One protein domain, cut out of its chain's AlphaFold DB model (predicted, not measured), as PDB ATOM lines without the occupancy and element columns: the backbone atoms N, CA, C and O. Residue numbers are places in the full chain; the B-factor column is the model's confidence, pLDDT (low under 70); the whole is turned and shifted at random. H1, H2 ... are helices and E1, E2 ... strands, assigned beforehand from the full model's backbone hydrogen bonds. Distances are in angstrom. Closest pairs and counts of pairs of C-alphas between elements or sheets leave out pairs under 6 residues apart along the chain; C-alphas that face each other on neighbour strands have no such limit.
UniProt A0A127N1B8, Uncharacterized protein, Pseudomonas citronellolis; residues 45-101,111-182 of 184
ATOM      1  N   ILE A  45      20.745  24.602  39.809       55.94
ATOM      2  CA  ILE A  45      19.872  23.600  40.436       55.94
ATOM      3  C   ILE A  45      20.593  22.952  41.618       55.94
ATOM      4  O   ILE A  45      21.721  22.477  41.504       55.94
ATOM      5  N   ARG A  46      19.927  22.888  42.774       69.88
ATOM      6  CA  ARG A  46      20.289  21.943  43.835       69.88
ATOM      7  C   ARG A  46      19.420  20.705  43.673       69.88
ATOM      8  O   ARG A  46      18.198  20.815  43.702       69.88
ATOM      9  N   ALA A  47      20.047  19.547  43.502       72.62
ATOM     10  CA  ALA A  47      19.343  18.274  43.469       72.62
ATOM     11  C   ALA A  47      19.489  17.572  44.820       72.62
ATOM     12  O   ALA A  47      20.598  17.235  45.230       72.62
ATOM     13  N   ASP A  48      18.365  17.348  45.492       80.19
ATOM     14  CA  ASP A  48      18.291  16.533  46.698       80.19
ATOM     15  C   ASP A  48      17.819  15.127  46.300       80.19
ATOM     16  O   ASP A  48      16.692  14.938  45.842       80.19
ATOM     17  N   VAL A  49      18.687  14.126  46.444       82.44
ATOM     18  CA  VAL A  49      18.403  12.739  46.067       82.44
ATOM     19  C   VAL A  49      18.065  11.922  47.302       82.44
ATOM     20  O   VAL A  49      18.918  11.618  48.137       82.44
ATOM     21  N   MET A  50      16.800  11.521  47.390       88.44
ATOM     22  CA  MET A  50      16.351  10.458  48.277       88.44
ATOM     23  C   MET A  50      15.538   9.472  47.453       88.44
ATOM     24  O   MET A  50      14.430   9.777  47.022       88.44
ATOM     25  N   ALA A  51      16.105   8.295  47.224       87.88
ATOM     26  CA  ALA A  51      15.461   7.260  46.436       87.88
ATOM     27  C   ALA A  51      15.378   5.965  47.232       87.88
ATOM     28  O   ALA A  51      16.268   5.619  48.009       87.88
ATOM     29  N   SER A  52      14.303   5.228  46.997       91.38
ATOM     30  CA  SER A  52      14.137   3.869  47.486       91.38
ATOM     31  C   SER A  52      13.749   2.976  46.323       91.38
ATOM     32  O   SER A  52      12.819   3.299  45.585       91.38
ATOM     33  N   ILE A  53      14.437   1.852  46.174       91.56
ATOM     34  CA  ILE A  53      14.173   0.865  45.130       91.56
ATOM     35  C   ILE A  53      13.864  -0.449  45.837       91.56
ATOM     36  O   ILE A  53      14.664  -0.940  46.632       91.56
ATOM     37  N   GLY A  54      12.701  -1.036  45.553       93.94
ATOM     38  CA  GLY A  54      12.276  -2.267  46.224       93.94
ATOM     39  C   GLY A  54      13.237  -3.433  45.981       93.94
ATOM     40  O   GLY A  54      13.596  -4.145  46.919       93.94
ATOM     41  N   LYS A  55      13.683  -3.615  44.731       92.44
ATOM     42  CA  LYS A  55      14.586  -4.698  44.338       92.44
ATOM     43  C   LYS A  55      15.370  -4.337  43.077       92.44
ATOM     44  O   LYS A  55      14.782  -3.906  42.092       92.44
ATOM     45  N   ALA A  56      16.672  -4.588  43.104       91.44
ATOM     46  CA  ALA A  56      17.519  -4.700  41.923       91.44
ATOM     47  C   ALA A  56      18.034  -6.138  41.878       91.44
ATOM     48  O   ALA A  56      18.574  -6.629  42.870       91.44
ATOM     49  N   ALA A  57      17.811  -6.846  40.775       93.12
ATOM     50  CA  ALA A  57      18.118  -8.266  40.703       93.12
ATOM     51  C   ALA A  57      18.753  -8.651  39.382       93.12
ATOM     52  O   ALA A  57      18.369  -8.163  38.323       93.12
ATOM     53  N   TRP A  58      19.683  -9.585  39.493       93.81
ATOM     54  CA  TRP A  58      20.197 -10.366  38.396       93.81
ATOM     55  C   TRP A  58      19.679 -11.797  38.541       93.81
ATOM     56  O   TRP A  58      19.686 -12.356  39.641       93.81
ATOM     57  N   VAL A  59      19.174 -12.355  37.447       93.50
ATOM     58  CA  VAL A  59      18.578 -13.693  37.389       93.50
ATOM     59  C   VAL A  59      19.143 -14.386  36.158       93.50
ATOM     60  O   VAL A  59      19.157 -13.783  35.084       93.50
ATOM     61  N   ASP A  60      19.598 -15.623  36.320       92.25
ATOM     62  CA  ASP A  60      20.084 -16.479  35.241       92.25
ATOM     63  C   ASP A  60      19.418 -17.863  35.274       92.25
ATOM     64  O   ASP A  60      18.534 -18.138  36.092       92.25
ATOM     65  N   ASP A  61      19.845 -18.737  34.358       85.06
ATOM     66  CA  ASP A  61      19.366 -20.114  34.227       85.06
ATOM     67  C   ASP A  61      19.938 -21.017  35.338       85.06
ATOM     68  O   ASP A  61      20.690 -21.959  35.093       85.06
ATOM     69  N   GLY A  62      19.596 -20.723  36.591       82.94
ATOM     70  CA  GLY A  62      19.958 -21.559  37.740       82.94
ATOM     71  C   GLY A  62      20.056 -20.819  39.069       82.94
ATOM     72  O   GLY A  62      20.026 -21.460  40.122       82.94
ATOM     73  N   GLY A  63      20.130 -19.490  39.053       88.81
ATOM     74  CA  GLY A  63      20.327 -18.685  40.244       88.81
ATOM     75  C   GLY A  63      19.769 -17.272  40.134       88.81
ATOM     76  O   GLY A  63      19.287 -16.788  39.112       88.81
ATOM     77  N   SER A  64      19.791 -16.583  41.269       93.06
ATOM     78  CA  SER A  64      19.541 -15.149  41.293       93.06
ATOM     79  C   SER A  64      20.319 -14.496  42.417       93.06
ATOM     80  O   SER A  64      20.483 -15.066  43.499       93.06
ATOM     81  N   VAL A  65      20.771 -13.276  42.159       94.75
ATOM     82  CA  VAL A  65      21.342 -12.378  43.156       94.75
ATOM     83  C   VAL A  65      20.488 -11.127  43.162       94.75
ATOM     84  O   VAL A  65      20.180 -10.569  42.110       94.75
ATOM     85  N   SER A  66      20.075 -10.673  44.340       94.94
ATOM     86  CA  SER A  66      19.314  -9.431  44.433       94.94
ATOM     87  C   SER A  66      19.738  -8.574  45.605       94.94
ATOM     88  O   SER A  66      20.016  -9.074  46.692       94.94
ATOM     89  N   LEU A  67      19.738  -7.268  45.366       96.00
ATOM     90  CA  LEU A  67      19.646  -6.268  46.406       96.00
ATOM     91  C   LEU A  67      18.161  -5.964  46.604       96.00
ATOM     92  O   LEU A  67      17.433  -5.733  45.636       96.00
ATOM     93  N   ARG A  68      17.695  -6.001  47.846       95.38
ATOM     94  CA  ARG A  68      16.325  -5.646  48.234       95.38
ATOM     95  C   ARG A  68      16.366  -4.449  49.178       95.38
ATOM     96  O   ARG A  68      17.378  -4.227  49.838       95.38
ATOM     97  N   ASN A  69      15.278  -3.684  49.235       95.12
ATOM     98  CA  ASN A  69      15.157  -2.501  50.095       95.12
ATOM     99  C   ASN A  69      16.285  -1.481  49.865       95.12
ATOM    100  O   ASN A  69      16.844  -0.944  50.823       95.12
ATOM    101  N   LEU A  70      16.660  -1.247  48.603       93.44
ATOM    102  CA  LEU A  70      17.746  -0.322  48.321       93.44
ATOM    103  C   LEU A  70      17.321   1.093  48.706       93.44
ATOM    104  O   LEU A  70      16.220   1.534  48.371       93.44
ATOM    105  N   LYS A  71      18.226   1.820  49.348       92.19
ATOM    106  CA  LYS A  71      18.073   3.223  49.708       92.19
ATOM    107  C   LYS A  71      19.271   4.014  49.206       92.19
ATOM    108  O   LYS A  71      20.413   3.591  49.393       92.19
ATOM    109  N   ILE A  72      18.988   5.164  48.606       90.50
ATOM    110  CA  ILE A  72      19.968   6.178  48.232       90.50
ATOM    111  C   ILE A  72      19.644   7.429  49.038       90.50
ATOM    112  O   ILE A  72      18.538   7.961  48.938       90.50
ATOM    113  N   ASP A  73      20.579   7.851  49.880       90.44
ATOM    114  CA  ASP A  73      20.437   9.005  50.766       90.44
ATOM    115  C   ASP A  73      21.815   9.597  51.103       90.44
ATOM    116  O   ASP A  73      22.827   9.199  50.525       90.44
ATOM    117  N   ASN A  74      21.878  10.563  52.020       85.62
ATOM    118  CA  ASN A  74      23.149  11.168  52.428       85.62
ATOM    119  C   ASN A  74      23.974  10.323  53.412       85.62
ATOM    120  O   ASN A  74      25.065  10.729  53.804       85.62
ATOM    121  N   GLY A  75      23.472   9.161  53.837       83.19
ATOM    122  CA  GLY A  75      24.168   8.255  54.747       83.19
ATOM    123  C   GLY A  75      24.361   8.753  56.173       83.19
ATOM    124  O   GLY A  75      25.070   8.098  56.946       83.19
ATOM    125  N   CYS A  76      23.732   9.868  56.539       82.50
ATOM    126  CA  CYS A  76      23.798  10.402  57.885       82.50
ATOM    127  C   CYS A  76      22.879   9.611  58.809       82.50
ATOM    128  O   CYS A  76      21.678   9.499  58.576       82.50
ATOM    129  N   THR A  77      23.462   9.051  59.868       77.69
ATOM    130  CA  THR A  77      22.742   8.300  60.910       77.69
ATOM    131  C   THR A  77      22.660   9.072  62.225       77.69
ATOM    132  O   THR A  77      21.823   8.767  63.068       77.69
ATOM    133  N   SER A  78      23.513  10.081  62.408       75.31
ATOM    134  CA  SER A  78      23.440  11.059  63.493       75.31
ATOM    135  C   SER A  78      24.232  12.315  63.122       75.31
ATOM    136  O   SER A  78      25.096  12.277  62.244       75.31
ATOM    137  N   ALA A  79      23.966  13.424  63.817       67.81
ATOM    138  CA  ALA A  79      24.695  14.675  63.615       67.81
ATOM    139  C   ALA A  79      26.211  14.522  63.871       67.81
ATOM    140  O   ALA A  79      27.032  15.101  63.172       67.81
ATOM    141  N   ALA A  80      26.596  13.675  64.830       70.06
ATOM    142  CA  ALA A  80      27.994  13.484  65.214       70.06
ATOM    143  C   ALA A  80      28.861  12.803  64.137       70.06
ATOM    144  O   ALA A  80      30.079  12.939  64.170       70.06
ATOM    145  N   VAL A  81      28.258  12.068  63.194       71.69
ATOM    146  CA  VAL A  81      28.987  11.314  62.151       71.69
ATOM    147  C   VAL A  81      28.890  11.948  60.762       71.69
ATOM    148  O   VAL A  81      29.358  11.365  59.788       71.69
ATOM    149  N   CYS A  82      28.284  13.132  60.655       75.62
ATOM    150  CA  CYS A  82      28.052  13.811  59.386       75.62
ATOM    151  C   CYS A  82      28.406  15.297  59.468       75.62
ATOM    152  O   CYS A  82      27.499  16.114  59.537       75.62
ATOM    153  N   PRO A  83      29.692  15.676  59.464       69.81
ATOM    154  CA  PRO A  83      30.080  17.081  59.510       69.81
ATOM    155  C   PRO A  83      29.656  17.824  58.233       69.81
ATOM    156  O   PRO A  83      29.793  17.293  57.131       69.81
ATOM    157  N   ASP A  84      29.170  19.058  58.374       67.38
ATOM    158  CA  ASP A  84      28.795  19.957  57.263       67.38
ATOM    159  C   ASP A  84      29.962  20.839  56.768       67.38
ATOM    160  O   ASP A  84      29.771  21.798  56.018       67.38
ATOM    161  N   GLY A  85      31.175  20.556  57.246       61.69
ATOM    162  CA  GLY A  85      32.365  21.378  57.036       61.69
ATOM    163  C   GLY A  85      32.429  22.609  57.947       61.69
ATOM    164  O   GLY A  85      33.508  22.987  58.373       61.69
ATOM    165  N   ARG A  86      31.308  23.198  58.371       59.97
ATOM    166  CA  ARG A  86      31.242  24.450  59.155       59.97
ATOM    167  C   ARG A  86      31.289  24.257  60.672       59.97
ATOM    168  O   ARG A  86      30.927  25.163  61.421       59.97
ATOM    169  N   GLY A  87      31.731  23.087  61.133       58.44
ATOM    170  CA  GLY A  87      31.668  22.701  62.546       58.44
ATOM    171  C   GLY A  87      30.259  22.312  63.012       58.44
ATOM    172  O   GLY A  87      30.035  22.173  64.213       58.44
ATOM    173  N   GLY A  88      29.320  22.140  62.078       63.38
ATOM    174  CA  GLY A  88      27.976  21.619  62.296       63.38
ATOM    175  C   GLY A  88      27.801  20.238  61.669       63.38
ATOM    176  O   GLY A  88      28.772  19.562  61.316       63.38
ATOM    177  N   ALA A  89      26.547  19.807  61.537       67.69
ATOM    178  CA  ALA A  89      26.210  18.512  60.972       67.69
ATOM    179  C   ALA A  89      25.231  18.615  59.804       67.69
ATOM    180  O   ALA A  89      24.262  19.372  59.869       67.69
ATOM    181  N   LEU A  90      25.445  17.800  58.768       71.31
ATOM    182  CA  LEU A  90      24.487  17.634  57.685       71.31
ATOM    183  C   LEU A  90      23.176  17.067  58.258       71.31
ATOM    184  O   LEU A  90      23.206  16.097  59.028       71.31
ATOM    185  N   PRO A  91      22.018  17.641  57.891       69.69
ATOM    186  CA  PRO A  91      20.729  17.115  58.312       69.69
ATOM    187  C   PRO A  91      20.530  15.698  57.767       69.69
ATOM    188  O   PRO A  91      20.939  15.385  56.653       69.69
ATOM    189  N   LEU A  92      19.879  14.829  58.542       81.31
ATOM    190  CA  LEU A  92      19.513  13.480  58.101       81.31
ATOM    191  C   LEU A  92      18.575  13.574  56.889       81.31
ATOM    192  O   LEU A  92      17.592  14.314  56.948       81.31
ATOM    193  N   GLY A  93      18.827  12.814  55.819       82.38
ATOM    194  CA  GLY A  93      17.895  12.766  54.692       82.38
ATOM    195  C   GLY A  93      18.557  12.653  53.326       82.38
ATOM    196  O   GLY A  93      19.448  11.835  53.119       82.38
ATOM    197  N   ALA A  94      18.054  13.427  52.369       85.00
ATOM    198  CA  ALA A  94      18.483  13.365  50.980       85.00
ATOM    199  C   ALA A  94      19.964  13.743  50.805       85.00
ATOM    200  O   ALA A  94      20.484  14.623  51.495       85.00
ATOM    201  N   ALA A  95      20.634  13.086  49.857       82.00
ATOM    202  CA  ALA A  95      21.955  13.484  49.386       82.00
ATOM    203  C   ALA A  95      21.853  14.779  48.578       82.00
ATOM    204  O   ALA A  95      21.101  14.837  47.611       82.00
ATOM    205  N   GLN A  96      22.614  15.802  48.954       79.56
ATOM    206  CA  GLN A  96      22.614  17.088  48.256       79.56
ATOM    207  C   GLN A  96      23.702  17.072  47.184       79.56
ATOM    208  O   GLN A  96      24.882  17.045  47.511       79.56
ATOM    209  N   LEU A  97      23.320  17.080  45.909       75.69
ATOM    210  CA  LEU A  97      24.235  17.015  44.762       75.69
ATOM    211  C   LEU A  97      24.577  18.406  44.207       75.69
ATOM    212  O   LEU A  97      24.639  18.618  42.999       75.69
ATOM    213  N   GLY A  98      24.767  19.383  45.088       69.44
ATOM    214  CA  GLY A  98      25.095  20.746  44.695       69.44
ATOM    215  C   GLY A  98      25.583  21.577  45.868       69.44
ATOM    216  O   GLY A  98      25.275  21.288  47.023       69.44
ATOM    217  N   LEU A  99      26.339  22.627  45.556       64.75
ATOM    218  CA  LEU A  99      26.877  23.555  46.539       64.75
ATOM    219  C   LEU A  99      26.067  24.854  46.556       64.75
ATOM    220  O   LEU A  99      25.623  25.335  45.519       64.75
ATOM    221  N   SER A 100      25.873  25.441  47.736       58.00
ATOM    222  CA  SER A 100      25.240  26.752  47.870       58.00
ATOM    223  C   SER A 100      25.887  27.542  48.998       58.00
ATOM    224  O   SER A 100      25.736  27.209  50.175       58.00
ATOM    225  N   LEU A 101      26.614  28.595  48.626       57.28
ATOM    226  CA  LEU A 101      27.165  29.577  49.554       57.28
ATOM    227  C   LEU A 101      26.433  30.909  49.306       57.28
ATOM    228  O   LEU A 101      26.692  31.554  48.295       57.28
ATOM    229  N   LEU A 111      25.400  22.805  40.244       71.12
ATOM    230  CA  LEU A 111      25.039  21.837  39.211       71.12
ATOM    231  C   LEU A 111      24.747  22.599  37.910       71.12
ATOM    232  O   LEU A 111      23.880  23.476  37.902       71.12
ATOM    233  N   GLN A 112      25.485  22.297  36.845       73.56
ATOM    234  CA  GLN A 112      25.190  22.828  35.519       73.56
ATOM    235  C   GLN A 112      24.241  21.870  34.817       73.56
ATOM    236  O   GLN A 112      24.433  20.655  34.874       73.56
ATOM    237  N   VAL A 113      23.227  22.419  34.158       73.31
ATOM    238  CA  VAL A 113      22.244  21.649  33.402       73.31
ATOM    239  C   VAL A 113      22.341  22.051  31.943       73.31
ATOM    240  O   VAL A 113      22.226  23.233  31.628       73.31
ATOM    241  N   ASP A 114      22.561  21.072  31.075       75.94
ATOM    242  CA  ASP A 114      22.721  21.268  29.637       75.94
ATOM    243  C   ASP A 114      22.004  20.160  28.851       75.94
ATOM    244  O   ASP A 114      21.740  19.077  29.379       75.94
ATOM    245  N   VAL A 115      21.690  20.414  27.583       79.50
ATOM    246  CA  VAL A 115      21.138  19.423  26.655       79.50
ATOM    247  C   VAL A 115      22.216  19.059  25.640       79.50
ATOM    248  O   VAL A 115      22.568  19.848  24.769       79.50
ATOM    249  N   VAL A 116      22.727  17.830  25.724       78.75
ATOM    250  CA  VAL A 116      23.815  17.337  24.868       78.75
ATOM    251  C   VAL A 116      23.306  16.313  23.860       78.75
ATOM    252  O   VAL A 116      22.364  15.570  24.129       78.75
ATOM    253  N   GLN A 117      23.946  16.225  22.695       82.19
ATOM    254  CA  GLN A 117      23.616  15.200  21.707       82.19
ATOM    255  C   GLN A 117      24.328  13.877  22.036       82.19
ATOM    256  O   GLN A 117      25.552  13.817  22.153       82.19
ATOM    257  N   GLY A 118      23.553  12.806  22.202       70.81
ATOM    258  CA  GLY A 118      24.034  11.448  22.433       70.81
ATOM    259  C   GLY A 118      24.619  10.799  21.177       70.81
ATOM    260  O   GLY A 118      24.366  11.226  20.051       70.81
ATOM    261  N   SER A 119      25.367   9.707  21.353       74.25
ATOM    262  CA  SER A 119      26.011   8.953  20.258       74.25
ATOM    263  C   SER A 119      25.031   8.331  19.254       74.25
ATOM    264  O   SER A 119      25.422   7.939  18.162       74.25
ATOM    265  N   ASN A 120      23.755   8.243  19.622       76.12
ATOM    266  CA  ASN A 120      22.631   7.797  18.802       76.12
ATOM    267  C   ASN A 120      21.842   8.964  18.169       76.12
ATOM    268  O   ASN A 120      20.753   8.746  17.643       76.12
ATOM    269  N   GLY A 121      22.349  10.198  18.254       78.25
ATOM    270  CA  GLY A 121      21.707  11.405  17.723       78.25
ATOM    271  C   GLY A 121      20.568  11.967  18.583       78.25
ATOM    272  O   GLY A 121      20.073  13.048  18.270       78.25
ATOM    273  N   GLN A 122      20.178  11.280  19.664       78.50
ATOM    274  CA  GLN A 122      19.131  11.717  20.593       78.50
ATOM    275  C   GLN A 122      19.647  12.798  21.544       78.50
ATOM    276  O   GLN A 122      20.799  12.750  21.971       78.50
ATOM    277  N   GLN A 123      18.795  13.752  21.911       75.75
ATOM    278  CA  GLN A 123      19.112  14.736  22.947       75.75
ATOM    279  C   GLN A 123      19.086  14.077  24.335       75.75
ATOM    280  O   GLN A 123      18.218  13.259  24.633       75.75
ATOM    281  N   GLN A 124      20.050  14.426  25.184       76.00
ATOM    282  CA  GLN A 124      20.196  13.926  26.551       76.00
ATOM    283  C   GLN A 124      20.331  15.102  27.508       76.00
ATOM    284  O   GLN A 124      21.061  16.052  27.224       76.00
ATOM    285  N   LEU A 125      19.679  15.016  28.666       77.25
ATOM    286  CA  LEU A 125      19.898  15.980  29.737       77.25
ATOM    287  C   LEU A 125      21.210  15.626  30.448       77.25
ATOM    288  O   LEU A 125      21.356  14.518  30.971       77.25
ATOM    289  N   ALA A 126      22.160  16.554  30.457       75.69
ATOM    290  CA  ALA A 126      23.432  16.447  31.150       75.69
ATOM    291  C   ALA A 126      23.420  17.326  32.403       75.69
ATOM    292  O   ALA A 126      23.194  18.530  32.334       75.69
ATOM    293  N   LEU A 127      23.690  16.712  33.551       77.81
ATOM    294  CA  LEU A 127      23.875  17.376  34.833       77.81
ATOM    295  C   LEU A 127      25.356  17.284  35.199       77.81
ATOM    296  O   LEU A 127      25.844  16.204  35.530       77.81
ATOM    297  N   THR A 128      26.087  18.389  35.127       77.06
ATOM    298  CA  THR A 128      27.508  18.427  35.491       77.06
ATOM    299  C   THR A 128      27.655  18.865  36.940       77.06
ATOM    300  O   THR A 128      27.220  19.950  37.330       77.06
ATOM    301  N   LEU A 129      28.261  17.992  37.742       77.69
ATOM    302  CA  LEU A 129      28.590  18.231  39.139       77.69
ATOM    303  C   LEU A 129      29.783  19.190  39.242       77.69
ATOM    304  O   LEU A 129      30.699  19.123  38.416       77.69
ATOM    305  N   PRO A 130      29.803  20.055  40.264       73.38
ATOM    306  CA  PRO A 130      30.897  20.989  40.460       73.38
ATOM    307  C   PRO A 130      32.192  20.288  40.880       73.38
ATOM    308  O   PRO A 130      32.169  19.288  41.600       73.38
ATOM    309  N   ASP A 131      33.335  20.839  40.466       77.00
ATOM    310  CA  ASP A 131      34.647  20.376  40.925       77.00
ATOM    311  C   ASP A 131      34.895  20.827  42.372       77.00
ATOM    312  O   ASP A 131      35.448  21.898  42.648       77.00
ATOM    313  N   LEU A 132      34.467  19.982  43.310       74.44
ATOM    314  CA  LEU A 132      34.638  20.214  44.738       74.44
ATOM    315  C   LEU A 132      36.104  20.284  45.163       74.44
ATOM    316  O   LEU A 132      36.395  20.955  46.145       74.44
ATOM    317  N   THR A 133      37.036  19.657  44.440       76.00
ATOM    318  CA  THR A 133      38.459  19.704  44.808       76.00
ATOM    319  C   THR A 133      38.990  21.124  44.659       76.00
ATOM    320  O   THR A 133      39.573  21.685  45.591       76.00
ATOM    321  N   THR A 134      38.732  21.731  43.499       75.44
ATOM    322  CA  THR A 134      39.128  23.113  43.215       75.44
ATOM    323  C   THR A 134      38.412  24.096  44.141       75.44
ATOM    324  O   THR A 134      39.057  24.971  44.722       75.44
ATOM    325  N   ILE A 135      37.105  23.912  44.357       74.31
ATOM    326  CA  ILE A 135      36.324  24.765  45.262       74.31
ATOM    327  C   ILE A 135      36.830  24.665  46.703       74.31
ATOM    328  O   ILE A 135      37.058  25.685  47.346       74.31
ATOM    329  N   ASN A 136      37.053  23.457  47.221       75.62
ATOM    330  CA  ASN A 136      37.521  23.260  48.591       75.62
ATOM    331  C   ASN A 136      38.901  23.865  48.808       75.62
ATOM    332  O   ASN A 136      39.152  24.439  49.866       75.62
ATOM    333  N   LYS A 137      39.778  23.803  47.801       74.94
ATOM    334  CA  LYS A 137      41.057  24.505  47.846       74.94
ATOM    335  C   LYS A 137      40.864  26.020  47.969       74.94
ATOM    336  O   LYS A 137      41.463  26.624  48.850       74.94
ATOM    337  N   GLN A 138      40.009  26.618  47.139       70.31
ATOM    338  CA  GLN A 138      39.726  28.056  47.193       70.31
ATOM    339  C   GLN A 138      39.087  28.483  48.520       70.31
ATOM    340  O   GLN A 138      39.457  29.516  49.073       70.31
ATOM    341  N   LEU A 139      38.156  27.685  49.050       73.69
ATOM    342  CA  LEU A 139      37.525  27.950  50.342       73.69
ATOM    343  C   LEU A 139      38.545  27.895  51.477       73.69
ATOM    344  O   LEU A 139      38.622  28.847  52.251       73.69
ATOM    345  N   ASN A 140      39.372  26.847  51.524       76.31
ATOM    346  CA  ASN A 140      40.419  26.702  52.535       76.31
ATOM    347  C   ASN A 140      41.436  27.853  52.467       76.31
ATOM    348  O   ASN A 140      41.787  28.417  53.502       76.31
ATOM    349  N   ASP A 141      41.865  28.240  51.259       76.69
ATOM    350  CA  ASP A 141      42.768  29.380  51.040       76.69
ATOM    351  C   ASP A 141      42.110  30.713  51.487       76.69
ATOM    352  O   ASP A 141      42.795  31.625  51.949       76.69
ATOM    353  N   GLY A 142      40.777  30.808  51.417       69.50
ATOM    354  CA  GLY A 142      39.962  31.924  51.912       69.50
ATOM    355  C   GLY A 142      39.559  31.843  53.392       69.50
ATOM    356  O   GLY A 142      38.785  32.681  53.854       69.50
ATOM    357  N   GLY A 143      40.048  30.847  54.143       70.06
ATOM    358  CA  GLY A 143      39.726  30.649  55.563       70.06
ATOM    359  C   GLY A 143      38.321  30.099  55.835       70.06
ATOM    360  O   GLY A 143      37.867  30.099  56.979       70.06
ATOM    361  N   LEU A 144      37.627  29.631  54.799       70.88
ATOM    362  CA  LEU A 144      36.344  28.949  54.899       70.88
ATOM    363  C   LEU A 144      36.562  27.434  54.881       70.88
ATOM    364  O   LEU A 144      37.447  26.938  54.188       70.88
ATOM    365  N   PRO A 145      35.748  26.666  55.610       69.19
ATOM    366  CA  PRO A 145      35.907  25.228  55.617       69.19
ATOM    367  C   PRO A 145      35.455  24.580  54.306       69.19
ATOM    368  O   PRO A 145      34.444  24.973  53.709       69.19
ATOM    369  N   ALA A 146      36.162  23.517  53.923       72.12
ATOM    370  CA  ALA A 146      35.806  22.642  52.814       72.12
ATOM    371  C   ALA A 146      34.361  22.116  52.905       72.12
ATOM    372  O   ALA A 146      33.802  21.917  53.985       72.12
ATOM    373  N   GLN A 147      33.761  21.898  51.743       73.56
ATOM    374  CA  GLN A 147      32.395  21.436  51.543       73.56
ATOM    375  C   GLN A 147      32.427  20.034  50.929       73.56
ATOM    376  O   GLN A 147      33.272  19.737  50.090       73.56
ATOM    377  N   THR A 148      31.493  19.167  51.313       72.38
ATOM    378  CA  THR A 148      31.477  17.773  50.850       72.38
ATOM    379  C   THR A 148      30.080  17.384  50.396       72.38
ATOM    380  O   THR A 148      29.114  17.534  51.144       72.38
ATOM    381  N   ILE A 149      29.970  16.832  49.187       75.69
ATOM    382  CA  ILE A 149      28.771  16.109  48.745       75.69
ATOM    383  C   ILE A 149      28.905  14.669  49.229       75.69
ATOM    384  O   ILE A 149      29.910  14.030  48.939       75.69
ATOM    385  N   ARG A 150      27.907  14.157  49.954       78.81
ATOM    386  CA  ARG A 150      27.907  12.781  50.469       78.81
ATOM    387  C   ARG A 150      26.732  11.997  49.908       78.81
ATOM    388  O   ARG A 150      25.587  12.439  50.000       78.81
ATOM    389  N   VAL A 151      27.025  10.811  49.385       84.44
ATOM    390  CA  VAL A 151      26.026   9.841  48.930       84.44
ATOM    391  C   VAL A 151      26.273   8.504  49.611       84.44
ATOM    392  O   VAL A 151      27.411   8.089  49.842       84.44
ATOM    393  N   ARG A 152      25.183   7.809  49.915       89.06
ATOM    394  CA  ARG A 152      25.185   6.433  50.376       89.06
ATOM    395  C   ARG A 152      24.227   5.597  49.542       89.06
ATOM    396  O   ARG A 152      23.124   6.043  49.241       89.06
ATOM    397  N   VAL A 153      24.631   4.361  49.261       90.69
ATOM    398  CA  VAL A 153      23.763   3.314  48.711       90.69
ATOM    399  C   VAL A 153      23.757   2.129  49.670       90.69
ATOM    400  O   VAL A 153      24.806   1.570  49.975       90.69
ATOM    401  N   ALA A 154      22.582   1.744  50.161       92.88
ATOM    402  CA  ALA A 154      22.427   0.648  51.116       92.88
ATOM    403  C   ALA A 154      21.319  -0.304  50.673       92.88
ATOM    404  O   ALA A 154      20.322   0.156  50.132       92.88
ATOM    405  N   GLY A 155      21.460  -1.602  50.927       94.75
ATOM    406  CA  GLY A 155      20.422  -2.596  50.656       94.75
ATOM    407  C   GLY A 155      20.723  -3.949  51.291       94.75
ATOM    408  O   GLY A 155      21.803  -4.183  51.827       94.75
ATOM    409  N   ASP A 156      19.765  -4.862  51.222       96.81
ATOM    410  CA  ASP A 156      19.903  -6.226  51.720       96.81
ATOM    411  C   ASP A 156      20.289  -7.175  50.583       96.81
ATOM    412  O   ASP A 156      19.598  -7.230  49.567       96.81
ATOM    413  N   LEU A 157      21.365  -7.943  50.755       95.88
ATOM    414  CA  LEU A 157      21.858  -8.899  49.766       95.88
ATOM    415  C   LEU A 157      21.195 -10.268  49.940       95.88
ATOM    416  O   LEU A 157      21.207 -10.847  51.031       95.88
ATOM    417  N   TYR A 158      20.681 -10.807  48.837       96.31
ATOM    418  CA  TYR A 158      20.057 -12.122  48.747       96.31
ATOM    419  C   TYR A 158      20.674 -12.953  47.624       96.31
ATOM    420  O   TYR A 158      20.942 -12.428  46.541       96.31
ATOM    421  N   VAL A 159      20.799 -14.257  47.872       94.38
ATOM    422  CA  VAL A 159      21.028 -15.283  46.845       94.38
ATOM    423  C   VAL A 159      19.818 -16.210  46.850       94.38
ATOM    424  O   VAL A 159      19.500 -16.822  47.872       94.38
ATOM    425  N   GLY A 160      19.089 -16.252  45.735       91.25
ATOM    426  CA  GLY A 160      17.730 -16.791  45.719       91.25
ATOM    427  C   GLY A 160      16.833 -16.052  46.719       91.25
ATOM    428  O   GLY A 160      16.750 -14.818  46.720       91.25
ATOM    429  N   GLU A 161      16.194 -16.812  47.608       91.50
ATOM    430  CA  GLU A 161      15.374 -16.278  48.706       91.50
ATOM    431  C   GLU A 161      16.120 -16.176  50.044       91.50
ATOM    432  O   GLU A 161      15.587 -15.643  51.018       91.50
ATOM    433  N   SER A 162      17.369 -16.637  50.113       95.12
ATOM    434  CA  SER A 162      18.166 -16.578  51.337       95.12
ATOM    435  C   SER A 162      18.858 -15.224  51.475       95.12
ATOM    436  O   SER A 162      19.631 -14.815  50.605       95.12
ATOM    437  N   ARG A 163      18.610 -14.529  52.593       95.50
ATOM    438  CA  ARG A 163      19.329 -13.298  52.948       95.50
ATOM    439  C   ARG A 163      20.747 -13.645  53.389       95.50
ATOM    440  O   ARG A 163      20.921 -14.387  54.350       95.50
ATOM    441  N   LEU A 164      21.740 -13.061  52.725       94.62
ATOM    442  CA  LEU A 164      23.142 -13.158  53.135       94.62
ATOM    443  C   LEU A 164      23.518 -12.078  54.153       94.62
ATOM    444  O   LEU A 164      24.318 -12.327  55.047       94.62
ATOM    445  N   GLY A 165      22.936 -10.882  54.035       94.88
ATOM    446  CA  GLY A 165      23.212  -9.775  54.950       94.88
ATOM    447  C   GLY A 165      22.802  -8.422  54.383       94.88
ATOM    448  O   GLY A 165      21.958  -8.348  53.492       94.88
ATOM    449  N   SER A 166      23.395  -7.356  54.915       93.62
ATOM    450  CA  SER A 166      23.277  -5.990  54.395       93.62
ATOM    451  C   SER A 166      24.556  -5.589  53.666       93.62
ATOM    452  O   SER A 166      25.653  -5.809  54.177       93.62
ATOM    453  N   LEU A 167      24.406  -4.966  52.502       92.12
ATOM    454  CA  LEU A 167      25.473  -4.289  51.781       92.12
ATOM    455  C   LEU A 167      25.268  -2.781  51.914       92.12
ATOM    456  O   LEU A 167      24.190  -2.261  51.628       92.12
ATOM    457  N   GLU A 168      26.316  -2.078  52.317       91.00
ATOM    458  CA  GLU A 168      26.296  -0.629  52.443       91.00
ATOM    459  C   GLU A 168      27.565  -0.049  51.826       91.00
ATOM    460  O   GLU A 168      28.675  -0.406  52.212       91.00
ATOM    461  N   VAL A 169      27.390   0.851  50.861       88.06
ATOM    462  CA  VAL A 169      28.458   1.682  50.307       88.06
ATOM    463  C   VAL A 169      28.268   3.083  50.868       88.06
ATOM    464  O   VAL A 169      27.287   3.759  50.548       88.06
ATOM    465  N   ARG A 170      29.187   3.492  51.745       82.25
ATOM    466  CA  ARG A 170      29.186   4.792  52.424       82.25
ATOM    467  C   ARG A 170      30.344   5.651  51.953       82.25
ATOM    468  O   ARG A 170      31.243   5.172  51.269       82.25
ATOM    469  N   ASP A 171      30.298   6.911  52.374       71.88
ATOM    470  CA  ASP A 171      31.389   7.867  52.209       71.88
ATOM    471  C   ASP A 171      31.807   8.056  50.752       71.88
ATOM    472  O   ASP A 171      32.955   8.377  50.460       71.88
ATOM    473  N   ILE A 172      30.838   7.927  49.839       76.12
ATOM    474  CA  ILE A 172      30.994   8.410  48.475       76.12
ATOM    475  C   ILE A 172      30.984   9.935  48.577       76.12
ATOM    476  O   ILE A 172      29.930  10.555  48.747       76.12
ATOM    477  N   GLN A 173      32.185  10.499  48.580       74.00
ATOM    478  CA  GLN A 173      32.459  11.916  48.763       74.00
ATOM    479  C   GLN A 173      33.132  12.483  47.515       74.00
ATOM    480  O   GLN A 173      33.673  11.729  46.707       74.00
ATOM    481  N   ASP A 174      33.066  13.805  47.361       69.19
ATOM    482  CA  ASP A 174      33.777  14.544  46.309       69.19
ATOM    483  C   ASP A 174      33.487  14.031  44.888       69.19
ATOM    484  O   ASP A 174      34.358  13.966  44.023       69.19
ATOM    485  N   ILE A 175      32.228  13.657  44.638       71.50
ATOM    486  CA  ILE A 175      31.789  13.201  43.320       71.50
ATOM    487  C   ILE A 175      31.890  14.372  42.335       71.50
ATOM    488  O   ILE A 175      31.112  15.322  42.409       71.50
ATOM    489  N   SER A 176      32.816  14.269  41.385       72.25
ATOM    490  CA  SER A 176      32.968  15.191  40.257       72.25
ATOM    491  C   SER A 176      32.675  14.470  38.939       72.25
ATOM    492  O   SER A 176      33.198  13.378  38.712       72.25
ATOM    493  N   GLY A 177      31.870  15.063  38.053       72.75
ATOM    494  CA  GLY A 177      31.571  14.486  36.737       72.75
ATOM    495  C   GLY A 177      30.189  14.851  36.200       72.75
ATOM    496  O   GLY A 177      29.490  15.680  36.772       72.75
ATOM    497  N   THR A 178      29.782  14.221  35.098       70.62
ATOM    498  CA  THR A 178      28.490  14.484  34.443       70.62
ATOM    499  C   THR A 178      27.553  13.285  34.575       70.62
ATOM    500  O   THR A 178      27.884  12.183  34.143       70.62
ATOM    501  N   ILE A 179      26.357  13.508  35.119       73.56
ATOM    502  CA  ILE A 179      25.238  12.562  35.099       73.56
ATOM    503  C   ILE A 179      24.435  12.822  33.823       73.56
ATOM    504  O   ILE A 179      24.000  13.945  33.585       73.56
ATOM    505  N   ARG A 180      24.223  11.794  32.999       70.56
ATOM    506  CA  ARG A 180      23.385  11.889  31.794       70.56
ATOM    507  C   ARG A 180      22.093  11.116  32.005       70.56
ATOM    508  O   ARG A 180      22.138   9.974  32.451       70.56
ATOM    509  N   VAL A 181      20.966  11.733  31.671       70.44
ATOM    510  CA  VAL A 181      19.636  11.119  31.734       70.44
ATOM    511  C   VAL A 181      19.078  11.019  30.320       70.44
ATOM    512  O   VAL A 181      19.087  11.997  29.571       70.44
ATOM    513  N   TRP A 182      18.583   9.838  29.956       68.06
ATOM    514  CA  TRP A 182      17.900   9.599  28.687       68.06
ATOM    515  C   TRP A 182      16.627   8.780  28.914       68.06
ATOM    516  O   TRP A 182      16.573   7.928  29.800       68.06
TER     517      TRP A 182
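This is residues 45 to 101 and 111 to 182 of the 184 residues of an uncharacterized protein of Pseudomonas citronellolis (UniProt A0A127N1B8). Two antiparallel sheets make a loose, open V: the long, twisted sheet of hairpins E1-E2 and E5-E6 is one arm, and the small sheet E3 E4 E7 is the shorter one. The helix H1 lies beyond the start of E5, and the unnamed residues 74 to 101 loop near that same end of the long sheet. The printed part has 129 residues with one named helix and seven named strands, in the order E1 E2 E3 E4 H1 E5 E6 E7, and is mostly strand. It is loose, with a radius of gyration of the C-alphas of 18.1 A, and flat, spanning 59 by 47 by 18 A.

Start at E1, residues 51 to 59, an edge strand antiparallel to E2, residues 64 to 73; N 53 and O 70 are 2.8 A apart. Beside E2 find E5, residues 150 to 159, antiparallel, with N 68 and O 156 at 2.8 A. E6, residues 162 to 173, is the other edge strand, antiparallel to E5, with N 155 and O 167 at 2.9 A. In the second sheet, E4, residues 123 to 128, is antiparallel to E3, residues 112 to 117, with N 114 and O 126 at 2.9 A, and to E7, residues 178 to 181, with N 127 and O 179 at 2.8 A. E6 and E7 are apart. H1, residues 132 to 141, is on neither sheet; its O i to N i+4 pairs are all within hydrogen-bond range.

Find C-alpha 51 at (15.461, 7.260, 46.436), where E1 begins; it runs 23.0 A and bends by 55 degrees at residue 54. E2 runs 26.0 A and bends by 53 degrees at residue 69. E5 runs 29.1 A and E6 32.0 A. E7 ends at C-alpha 181, (19.636, 11.119, 31.734).

The C-alphas of Gly 62 and Gly 142, the two farthest apart, are 58.8 A apart. Residues 102 to 110 are not printed, and C-alphas 101 and 111 are 13.1 A apart across the cut. Of the links printed whole, none is long. Mean pLDDT of the printed part is 79.7; residues 83 to 89 and 98 to 101 are among those under 70.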